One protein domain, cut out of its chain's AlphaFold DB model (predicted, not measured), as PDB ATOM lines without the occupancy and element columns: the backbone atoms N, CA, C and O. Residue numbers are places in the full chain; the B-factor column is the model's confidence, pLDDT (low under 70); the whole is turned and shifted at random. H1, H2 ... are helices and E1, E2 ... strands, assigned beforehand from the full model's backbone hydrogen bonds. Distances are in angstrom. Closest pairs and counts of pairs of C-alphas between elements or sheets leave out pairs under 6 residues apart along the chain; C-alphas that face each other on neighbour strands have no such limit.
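Overview. This is residues 17 to 87 of the 87 residues of the protein "Putative RNase H-like nuclease" of Actinomadura luteofluorescens (UniProt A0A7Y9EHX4). The long helix H3 runs through the middle of a loose, elongated model, with helix H1 side by side with it and the short helix H2 near its first turns. Past the other end of H3 lies a small hairpin of two strands, E1 and E2, so that the helices make one end of the long axis and the hairpin the other. The printed part has 71 residues, with three named helices and two named strands in the order H1, H2, H3, E1, E2; the class is mixed, helices and strands, and the sheet, E1 - E2, is antiparallel. The whole is loose, with a radius of gyration of the C-alphas of 15.7 A, and the C-alphas span 46 by 24 by 23 A.

Along the chain. Find C-alpha 17 at (31.854, -46.292, -2.175); from there helix H1, residues 17 to 28, runs 16.6 A to C-alpha 28. Next look at helix H2, residues 40 to 43, 5.1 A long. Helix H3, residues 46 to 63, begins at C-alpha 46 at (30.192, -36.458, -8.611) and runs 25.9 A. Strand E1, residues 69 to 76, measures 13.2 A and bends by 79 degrees at residue 73. Strand E2, residues 82 to 86, runs 11.9 A and ends at C-alpha 86 at (24.036, -25.287, 12.432).

Arrangement. Look first at H1 and H3, which touch; their closest C-alphas, those of Arg 22 and Leu 50, are 7.1 A apart. They run the same way at a shallow tilt of 24 degrees. H2 and H3 are close but not clearly touching, the closest C-alphas, those of Ala 40 and Ile 49, being 8.0 A apart. H1 and H2 are apart. Every O i to N i+4 pair is within hydrogen-bond range in H1 and H3; H2 is too short for such a pair. Now turn to the hairpin of E1 and E2, antiparallel at 165 degrees between their directions. On either side of the bend you find N 70 and O 85 at 2.9 A, and N 83 and O 75 at 2.7 A, both within hydrogen-bond range. E2 is apart from H3, and both strands are apart from H1 and H2.

Size, cuts and confidence. The two C-alphas farthest apart, those of Gln 36 and Ala 78, are 47.6 A apart. The link from H1 to H2, with 11 residues between them, is long; those from H2 to H3, H3 to E1 and E1 to E2 are tight. The printed part has no cut and ends at residue 87, the chain's last. The mean pLDDT of the printed part is 93.6, and no printed residue is under 70.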
ATOM      1  N   ALA A  17      32.462 -45.919  -3.451       93.75
ATOM      2  CA  ALA A  17      31.854 -46.292  -2.175       93.75
ATOM      3  C   ALA A  17      31.355 -45.058  -1.404       93.75
ATOM      4  O   ALA A  17      30.210 -45.031  -0.961       93.75
ATOM      5  N   GLY A  18      32.171 -44.001  -1.329       93.56
ATOM      6  CA  GLY A  18      31.781 -42.761  -0.657       93.56
ATOM      7  C   GLY A  18      30.683 -41.986  -1.381       93.56
ATOM      8  O   GLY A  18      29.896 -41.308  -0.717       93.56
ATOM      9  N   VAL A  19      30.594 -42.094  -2.710       94.00
ATOM     10  CA  VAL A  19      29.477 -41.546  -3.495       94.00
ATOM     11  C   VAL A  19      28.187 -42.313  -3.203       94.00
ATOM     12  O   VAL A  19      27.159 -41.693  -2.928       94.00
ATOM     13  N   ALA A  20      28.232 -43.645  -3.226       94.56
ATOM     14  CA  ALA A  20      27.074 -44.496  -2.966       94.56
ATOM     15  C   ALA A  20      26.528 -44.305  -1.540       94.56
ATOM     16  O   ALA A  20      25.323 -44.137  -1.358       94.56
ATOM     17  N   GLU A  21      27.413 -44.251  -0.545       94.94
ATOM     18  CA  GLU A  21      27.052 -44.026   0.856       94.94
ATOM     19  C   GLU A  21      26.365 -42.667   1.060       94.94
ATOM     20  O   GLU A  21      25.292 -42.590   1.656       94.94
ATOM     21  N   ARG A  22      26.916 -41.591   0.483       94.62
ATOM     22  CA  ARG A  22      26.312 -40.250   0.562       94.62
ATOM     23  C   ARG A  22      24.974 -40.171  -0.164       94.62
ATOM     24  O   ARG A  22      24.056 -39.543   0.356       94.62
ATOM     25  N   ARG A  23      24.818 -40.833  -1.317       95.44
ATOM     26  CA  ARG A  23      23.512 -40.951  -1.993       95.44
ATOM     27  C   ARG A  23      22.474 -41.630  -1.100       95.44
ATOM     28  O   ARG A  23      21.346 -41.152  -1.035       95.44
ATOM     29  N   ALA A  24      22.849 -42.698  -0.393       95.00
ATOM     30  CA  ALA A  24      21.953 -43.391   0.529       95.00
ATOM     31  C   ALA A  24      21.556 -42.512   1.730       95.00
ATOM     32  O   ALA A  24      20.378 -42.452   2.080       95.00
ATOM     33  N   LEU A  25      22.512 -41.787   2.320       95.06
ATOM     34  CA  LEU A  25      22.249 -40.851   3.419       95.06
ATOM     35  C   LEU A  25      21.333 -39.696   2.986       95.06
ATOM     36  O   LEU A  25      20.368 -39.388   3.683       95.06
ATOM     37  N   LEU A  26      21.588 -39.096   1.820       95.44
ATOM     38  CA  LEU A  26      20.739 -38.043   1.255       95.44
ATOM     39  C   LEU A  26      19.317 -38.551   0.994       95.44
ATOM     40  O   LEU A  26      18.356 -37.882   1.370       95.44
ATOM     41  N   ALA A  27      19.170 -39.754   0.430       96.69
ATOM     42  CA  ALA A  27      17.862 -40.360   0.198       96.69
ATOM     43  C   ALA A  27      17.105 -40.604   1.515       96.69
ATOM     44  O   ALA A  27      15.925 -40.270   1.611       96.69
ATOM     45  N   ALA A  28      17.787 -41.100   2.554       95.56
ATOM     46  CA  ALA A  28      17.212 -41.260   3.890       95.56
ATOM     47  C   ALA A  28      16.793 -39.916   4.521       95.56
ATOM     48  O   ALA A  28      15.813 -39.862   5.259       95.56
ATOM     49  N   ALA A  29      17.487 -38.824   4.186       93.56
ATOM     50  CA  ALA A  29      17.129 -37.461   4.574       93.56
ATOM     51  C   ALA A  29      16.025 -36.827   3.692       93.56
ATOM     52  O   ALA A  29      15.591 -35.695   3.941       93.56
ATOM     53  N   GLY A  30      15.539 -37.545   2.674       95.00
ATOM     54  CA  GLY A  30      14.475 -37.112   1.767       95.00
ATOM     55  C   GLY A  30      14.949 -36.374   0.510       95.00
ATOM     56  O   GLY A  30      14.128 -35.746  -0.155       95.00
ATOM     57  N   ILE A  31      16.240 -36.431   0.174       96.19
ATOM     58  CA  ILE A  31      16.812 -35.908  -1.074       96.19
ATOM     59  C   ILE A  31      17.271 -37.080  -1.951       96.19
ATOM     60  O   ILE A  31      18.360 -37.623  -1.780       96.19
ATOM     61  N   THR A  32      16.450 -37.459  -2.929       96.50
ATOM     62  CA  THR A  32      16.802 -38.509  -3.897       96.50
ATOM     63  C   THR A  32      17.423 -37.892  -5.143       96.50
ATOM     64  O   THR A  32      16.771 -37.143  -5.871       96.50
ATOM     65  N   LEU A  33      18.682 -38.232  -5.416       94.94
ATOM     66  CA  LEU A  33      19.366 -37.821  -6.637       94.94
ATOM     67  C   LEU A  33      19.000 -38.742  -7.800       94.94
ATOM     68  O   LEU A  33      19.220 -39.950  -7.727       94.94
ATOM     69  N   ALA A  34      18.517 -38.160  -8.897       93.06
ATOM     70  CA  ALA A  34      18.334 -38.897 -10.139       93.06
ATOM     71  C   ALA A  34      19.681 -39.405 -10.682       93.06
ATOM     72  O   ALA A  34      20.732 -38.779 -10.498       93.06
ATOM     73  N   ASP A  35      19.645 -40.531 -11.390       90.19
ATOM     74  CA  ASP A  35      20.825 -41.057 -12.086       90.19
ATOM     75  C   ASP A  35      21.149 -40.250 -13.344       90.19
ATOM     76  O   ASP A  35      22.295 -40.199 -13.782       90.19
ATOM     77  N   GLN A  36      20.143 -39.597 -13.927       92.62
ATOM     78  CA  GLN A  36      20.281 -38.747 -15.104       92.62
ATOM     79  C   GLN A  36      20.022 -37.293 -14.709       92.62
ATOM     80  O   GLN A  36      18.882 -36.877 -14.525       92.62
ATOM     81  N   LEU A  37      21.100 -36.517 -14.583       91.88
ATOM     82  CA  LEU A  37      21.067 -35.110 -14.154       91.88
ATOM     83  C   LEU A  37      21.185 -34.122 -15.326       91.88
ATOM     84  O   LEU A  37      21.515 -32.950 -15.139       91.88
ATOM     85  N   GLY A  38      20.962 -34.594 -16.555       93.38
ATOM     86  CA  GLY A  38      21.110 -33.789 -17.764       93.38
ATOM     87  C   GLY A  38      22.496 -33.147 -17.858       93.38
ATOM     88  O   GLY A  38      23.517 -33.801 -17.653       93.38
ATOM     89  N   THR A  39      22.535 -31.843 -18.135       93.62
ATOM     90  CA  THR A  39      23.789 -31.087 -18.287       93.62
ATOM     91  C   THR A  39      24.611 -31.000 -17.002       93.62
ATOM     92  O   THR A  39      25.830 -30.878 -17.078       93.62
ATOM     93  N   ALA A  40      23.991 -31.094 -15.823       90.44
ATOM     94  CA  ALA A  40      24.731 -31.120 -14.564       90.44
ATOM     95  C   ALA A  40      25.567 -32.403 -14.442       90.44
ATOM     96  O   ALA A  40      26.709 -32.344 -14.000       90.44
ATOM     97  N   GLY A  41      25.046 -33.534 -14.934       90.25
ATOM     98  CA  GLY A  41      25.750 -34.819 -14.934       90.25
ATOM     99  C   GLY A  41      26.994 -34.865 -15.829       90.25
ATOM    100  O   GLY A  41      27.802 -35.774 -15.683       90.25
ATOM    101  N   THR A  42      27.166 -33.899 -16.739       92.31
ATOM    102  CA  THR A  42      28.356 -33.795 -17.603       92.31
ATOM    103  C   THR A  42      29.309 -32.674 -17.201       92.31
ATOM    104  O   THR A  42      30.473 -32.700 -17.598       92.31
ATOM    105  N   LYS A  43      28.834 -31.678 -16.442       95.44
ATOM    106  CA  LYS A  43      29.608 -30.478 -16.084       95.44
ATOM    107  C   LYS A  43      30.126 -30.472 -14.650       95.44
ATOM    108  O   LYS A  43      31.147 -29.841 -14.398       95.44
ATOM    109  N   ALA A  44      29.424 -31.119 -13.725       94.62
ATOM    110  CA  ALA A  44      29.803 -31.176 -12.319       94.62
ATOM    111  C   ALA A  44      30.520 -32.492 -12.012       94.62
ATOM    112  O   ALA A  44      30.198 -33.535 -12.591       94.62
ATOM    113  N   LYS A  45      31.478 -32.465 -11.082       94.25
ATOM    114  CA  LYS A  45      32.038 -33.710 -10.561       94.25
ATOM    115  C   LYS A  45      31.004 -34.405  -9.667       94.25
ATOM    116  O   LYS A  45      30.109 -33.750  -9.128       94.25
ATOM    117  N   PRO A  46      31.109 -35.731  -9.482       92.81
ATOM    118  CA  PRO A  46      30.192 -36.458  -8.611       92.81
ATOM    119  C   PRO A  46      30.122 -35.904  -7.185       92.81
ATOM    120  O   PRO A  46      29.037 -35.854  -6.618       92.81
ATOM    121  N   ASP A  47      31.245 -35.470  -6.610       92.69
ATOM    122  CA  ASP A  47      31.281 -34.878  -5.271       92.69
ATOM    123  C   ASP A  47      30.652 -33.483  -5.226       92.69
ATOM    124  O   ASP A  47      29.920 -33.208  -4.282       92.69
ATOM    125  N   ASP A  48      30.807 -32.662  -6.269       94.88
ATOM    126  CA  ASP A  48      30.107 -31.370  -6.372       94.88
ATOM    127  C   ASP A  48      28.574 -31.547  -6.361       94.88
ATOM    128  O   ASP A  48      27.848 -30.773  -5.736       94.88
ATOM    129  N   ILE A  49      28.059 -32.589  -7.030       95.44
ATOM    130  CA  ILE A  49      26.621 -32.921  -7.034       95.44
ATOM    131  C   ILE A  49      26.146 -33.300  -5.625       95.44
ATOM    132  O   ILE A  49      25.056 -32.904  -5.209       95.44
ATOM    133  N   LEU A  50      26.950 -34.074  -4.892       95.31
ATOM    134  CA  LEU A  50      26.637 -34.473  -3.518       95.31
ATOM    135  C   LEU A  50      26.688 -33.281  -2.563       95.31
ATOM    136  O   LEU A  50      25.797 -33.143  -1.726       95.31
ATOM    137  N   ASP A  51      27.680 -32.406  -2.718       94.12
ATOM    138  CA  ASP A  51      27.830 -31.192  -1.918       94.12
ATOM    139  C   ASP A  51      26.637 -30.242  -2.160       94.12
ATOM    140  O   ASP A  51      26.054 -29.718  -1.208       94.12
ATOM    141  N   ALA A  52      26.176 -30.100  -3.409       95.94
ATOM    142  CA  ALA A  52      24.975 -29.328  -3.742       95.94
ATOM    143  C   ALA A  52      23.690 -29.927  -3.137       95.94
ATOM    144  O   ALA A  52      22.831 -29.194  -2.644       95.94
ATOM    145  N   ALA A  53      23.554 -31.254  -3.140       96.12
ATOM    146  CA  ALA A  53      22.417 -31.937  -2.529       96.12
ATOM    147  C   ALA A  53      22.399 -31.778  -1.000       96.12
ATOM    148  O   ALA A  53      21.341 -31.536  -0.418       96.12
ATOM    149  N   ALA A  54      23.567 -31.859  -0.357       95.00
ATOM    150  CA  ALA A  54      23.713 -31.593   1.069       95.00
ATOM    151  C   ALA A  54      23.358 -30.136   1.404       95.00
ATOM    152  O   ALA A  54      22.596 -29.897   2.337       95.00
ATOM    153  N   ALA A  55      23.810 -29.172   0.594       95.69
ATOM    154  CA  ALA A  55      23.443 -27.765   0.755       95.69
ATOM    155  C   ALA A  55      21.926 -27.539   0.621       95.69
ATOM    156  O   ALA A  55      21.343 -26.788   1.402       95.69
ATOM    157  N   ALA A  56      21.263 -28.216  -0.324       95.88
ATOM    158  CA  ALA A  56      19.809 -28.156  -0.473       95.88
ATOM    159  C   ALA A  56      19.072 -28.742   0.745       95.88
ATOM    160  O   ALA A  56      18.077 -28.169   1.194       95.88
ATOM    161  N   TRP A  57      19.569 -29.847   1.312       95.56
ATOM    162  CA  TRP A  57      19.048 -30.400   2.564       95.56
ATOM    163  C   TRP A  57      19.197 -29.405   3.726       95.56
ATOM    164  O   TRP A  57      18.206 -29.118   4.395       95.56
ATOM    165  N   THR A  58      20.379 -28.804   3.911       93.94
ATOM    166  CA  THR A  58      20.603 -27.773   4.941       93.94
ATOM    167  C   THR A  58      19.661 -26.584   4.759       93.94
ATOM    168  O   THR A  58      19.033 -26.139   5.719       93.94
ATOM    169  N   ALA A  59      19.509 -26.088   3.527       94.44
ATOM    170  CA  ALA A  59      18.608 -24.979   3.222       94.44
ATOM    171  C   ALA A  59      17.152 -25.307   3.580       94.44
ATOM    172  O   ALA A  59      16.450 -24.451   4.120       94.44
ATOM    173  N   ARG A  60      16.708 -26.551   3.342       95.56
ATOM    174  CA  ARG A  60      15.383 -27.016   3.768       95.56
ATOM    175  C   ARG A  60      15.238 -26.957   5.286       95.56
ATOM    176  O   ARG A  60      14.257 -26.386   5.742       95.56
ATOM    177  N   CYS A  61      16.198 -27.489   6.046       94.50
ATOM    178  CA  CYS A  61      16.144 -27.480   7.513       94.50
ATOM    179  C   CYS A  61      16.046 -26.055   8.076       94.50
ATOM    180  O   CYS A  61      15.280 -25.802   9.003       94.50
ATOM    181  N   VAL A  62      16.789 -25.104   7.499       93.69
ATOM    182  CA  VAL A  62      16.698 -23.688   7.885       93.69
ATOM    183  C   VAL A  62      15.319 -23.120   7.542       93.69
ATOM    184  O   VAL A  62      14.683 -22.502   8.391       93.69
ATOM    185  N   ALA A  63      14.827 -23.360   6.324       95.25
ATOM    186  CA  ALA A  63      13.538 -22.844   5.868       95.25
ATOM    187  C   ALA A  63      12.339 -23.405   6.654       95.25
ATOM    188  O   ALA A  63      11.330 -22.713   6.790       95.25
ATOM    189  N   THR A  64      12.434 -24.632   7.177       95.56
ATOM    190  CA  THR A  64      11.380 -25.263   7.989       95.56
ATOM    191  C   THR A  64      11.541 -25.036   9.494       95.56
ATOM    192  O   THR A  64      10.688 -25.475  10.263       95.56
ATOM    193  N   GLY A  65      12.591 -24.333   9.933       94.38
ATOM    194  CA  GLY A  65      12.871 -24.109  11.355       94.38
ATOM    195  C   GLY A  65      13.344 -25.363  12.103       94.38
ATOM    196  O   GLY A  65      13.273 -25.414  13.328       94.38
ATOM    197  N   GLU A  66      13.809 -26.382  11.380       94.88
ATOM    198  CA  GLU A  66      14.385 -27.607  11.945       94.88
ATOM    199  C   GLU A  66      15.867 -27.452  12.304       94.88
ATOM    200  O   GLU A  66      16.365 -28.196  13.149       94.88
ATOM    201  N   ALA A  67      16.558 -26.490  11.682       93.75
ATOM    202  CA  ALA A  67      17.964 -26.222  11.947       93.75
ATOM    203  C   ALA A  67      18.178 -25.752  13.393       93.75
ATOM    204  O   ALA A  67      17.528 -24.820  13.873       93.75
ATOM    205  N   ARG A  68      19.127 -26.385  14.083       92.69
ATOM    206  CA  ARG A  68      19.506 -26.081  15.465       92.69
ATOM    207  C   ARG A  68      20.862 -25.410  15.502       92.69
ATOM    208  O   ARG A  68      21.808 -25.855  14.862       92.69
ATOM    209  N   CYS A  69      20.938 -24.347  16.286       92.88
ATOM    210  CA  CYS A  69      22.141 -23.566  16.494       92.88
ATOM    211  C   CYS A  69      22.947 -24.130  17.675       92.88
ATOM    212  O   CYS A  69      22.376 -24.586  18.666       92.88
ATOM    213  N   THR A  70      24.276 -24.149  17.588       93.00
ATOM    214  CA  THR A  70      25.156 -24.499  18.714       93.00
ATOM    215  C   THR A  70      26.450 -23.669  18.657       93.00
ATOM    216  O   THR A  70      27.212 -23.821  17.699       93.00
ATOM    217  N   PRO A  71      26.740 -22.818  19.662       93.12
ATOM    218  CA  PRO A  71      25.900 -22.522  20.829       93.12
ATOM    219  C   PRO A  71      24.604 -21.787  20.444       93.12
ATOM    220  O   PRO A  71      24.537 -21.161  19.391       93.12
ATOM    221  N   ASP A  72      23.576 -21.894  21.286       89.50
ATOM    222  CA  ASP A  72      22.328 -21.129  21.174       89.50
ATOM    223  C   ASP A  72      22.115 -20.340  22.487       89.50
ATOM    224  O   ASP A  72      21.910 -20.967  23.533       89.50
ATOM    225  N   PRO A  73      22.233 -18.996  22.477       91.75
ATOM    226  CA  PRO A  73      22.447 -18.152  21.297       91.75
ATOM    227  C   PRO A  73      23.874 -18.272  20.718       91.75
ATOM    228  O   PRO A  73      24.796 -18.641  21.453       91.75
ATOM    229  N   PRO A  74      24.077 -17.936  19.425       95.00
ATOM    230  CA  PRO A  74      25.408 -17.802  18.838       95.00
ATOM    231  C   PRO A  74      26.328 -16.910  19.676       95.00
ATOM    232  O   PRO A  74      25.897 -15.889  20.215       95.00
ATOM    233  N   GLU A  75      27.613 -17.248  19.723       95.19
ATOM    234  CA  GLU A  75      28.612 -16.403  20.374       95.19
ATOM    235  C   GLU A  75      28.958 -15.222  19.464       95.19
ATOM    236  O   GLU A  75      29.251 -15.413  18.289       95.19
ATOM    237  N   VAL A  76      28.936 -13.993  19.980       95.06
ATOM    238  CA  VAL A  76      29.305 -12.807  19.195       95.06
ATOM    239  C   VAL A  76      30.765 -12.466  19.466       95.06
ATOM    240  O   VAL A  76      31.131 -12.122  20.590       95.06
ATOM    241  N   PHE A  77      31.602 -12.547  18.432       90.50
ATOM    242  CA  PHE A  77      33.011 -12.175  18.536       90.50
ATOM    243  C   PHE A  77      33.207 -10.652  18.521       90.50
ATOM    244  O   PHE A  77      32.303  -9.882  18.205       90.50
ATOM    245  N   ALA A  78      34.431 -10.197  18.810       92.50
ATOM    246  CA  ALA A  78      34.790  -8.773  18.841       92.50
ATOM    247  C   ALA A  78      34.580  -8.028  17.503       92.50
ATOM    248  O   ALA A  78      34.613  -6.803  17.472       92.50
ATOM    249  N   ASN A  79      34.383  -8.759  16.404       91.00
ATOM    250  CA  ASN A  79      34.043  -8.229  15.083       91.00
ATOM    251  C   ASN A  79      32.523  -8.187  14.816       91.00
ATOM    252  O   ASN A  79      32.126  -8.024  13.667       91.00
ATOM    253  N   GLU A  80      31.701  -8.377  15.850       91.75
ATOM    254  CA  GLU A  80      30.232  -8.335  15.827       91.75
ATOM    255  C   GLU A  80      29.557  -9.423  14.974       91.75
ATOM    256  O   GLU A  80      28.343  -9.397  14.774       91.75
ATOM    257  N   PHE A  81      30.309 -10.429  14.515       91.56
ATOM    258  CA  PHE A  81      29.731 -11.572  13.815       91.56
ATOM    259  C   PHE A  81      29.319 -12.675  14.803       91.56
ATOM    260  O   PHE A  81      30.156 -13.121  15.597       91.56
ATOM    261  N   PRO A  82      28.061 -13.152  14.750       91.75
ATOM    262  CA  PRO A  82      27.631 -14.317  15.509       91.75
ATOM    263  C   PRO A  82      28.249 -15.593  14.925       91.75
ATOM    264  O   PRO A  82      28.190 -15.839  13.719       91.75
ATOM    265  N   ALA A  83      28.805 -16.426  15.791       92.06
ATOM    266  CA  ALA A  83      29.428 -17.692  15.466       92.06
ATOM    267  C   ALA A  83      28.643 -18.847  16.083       92.06
ATOM    268  O   ALA A  83      28.445 -18.927  17.297       92.06
ATOM    269  N   ALA A  84      28.204 -19.756  15.218       92.88
ATOM    270  CA  ALA A  84      27.568 -21.001  15.603       92.88
ATOM    271  C   ALA A  84      27.711 -22.057  14.508       92.88
ATOM    272  O   ALA A  84      27.890 -21.747  13.327       92.88
ATOM    273  N   ILE A  85      27.587 -23.312  14.918       91.19
ATOM    274  CA  ILE A  85      27.403 -24.455  14.035       91.19
ATOM    275  C   ILE A  85      25.902 -24.722  13.935       91.19
ATOM    276  O   ILE A  85      25.199 -24.718  14.945       91.19
ATOM    277  N   TRP A  86      25.429 -24.957  12.715       87.44
ATOM    278  CA  TRP A  86      24.036 -25.287  12.432       87.44
ATOM    279  C   TRP A  86      23.922 -26.770  12.072       87.44
ATOM    280  O   TRP A  86      24.686 -27.253  11.233       87.44
ATOM    281  N   THR A  87      22.986 -27.476  12.707       82.19
ATOM    282  CA  THR A  87      22.685 -28.903  12.472       82.19
ATOM    283  C   THR A  87      21.229 -29.119  12.126       82.19
ATOM    284  O   THR A  87      20.396 -28.480  12.809       82.19
TER     285      THR A  87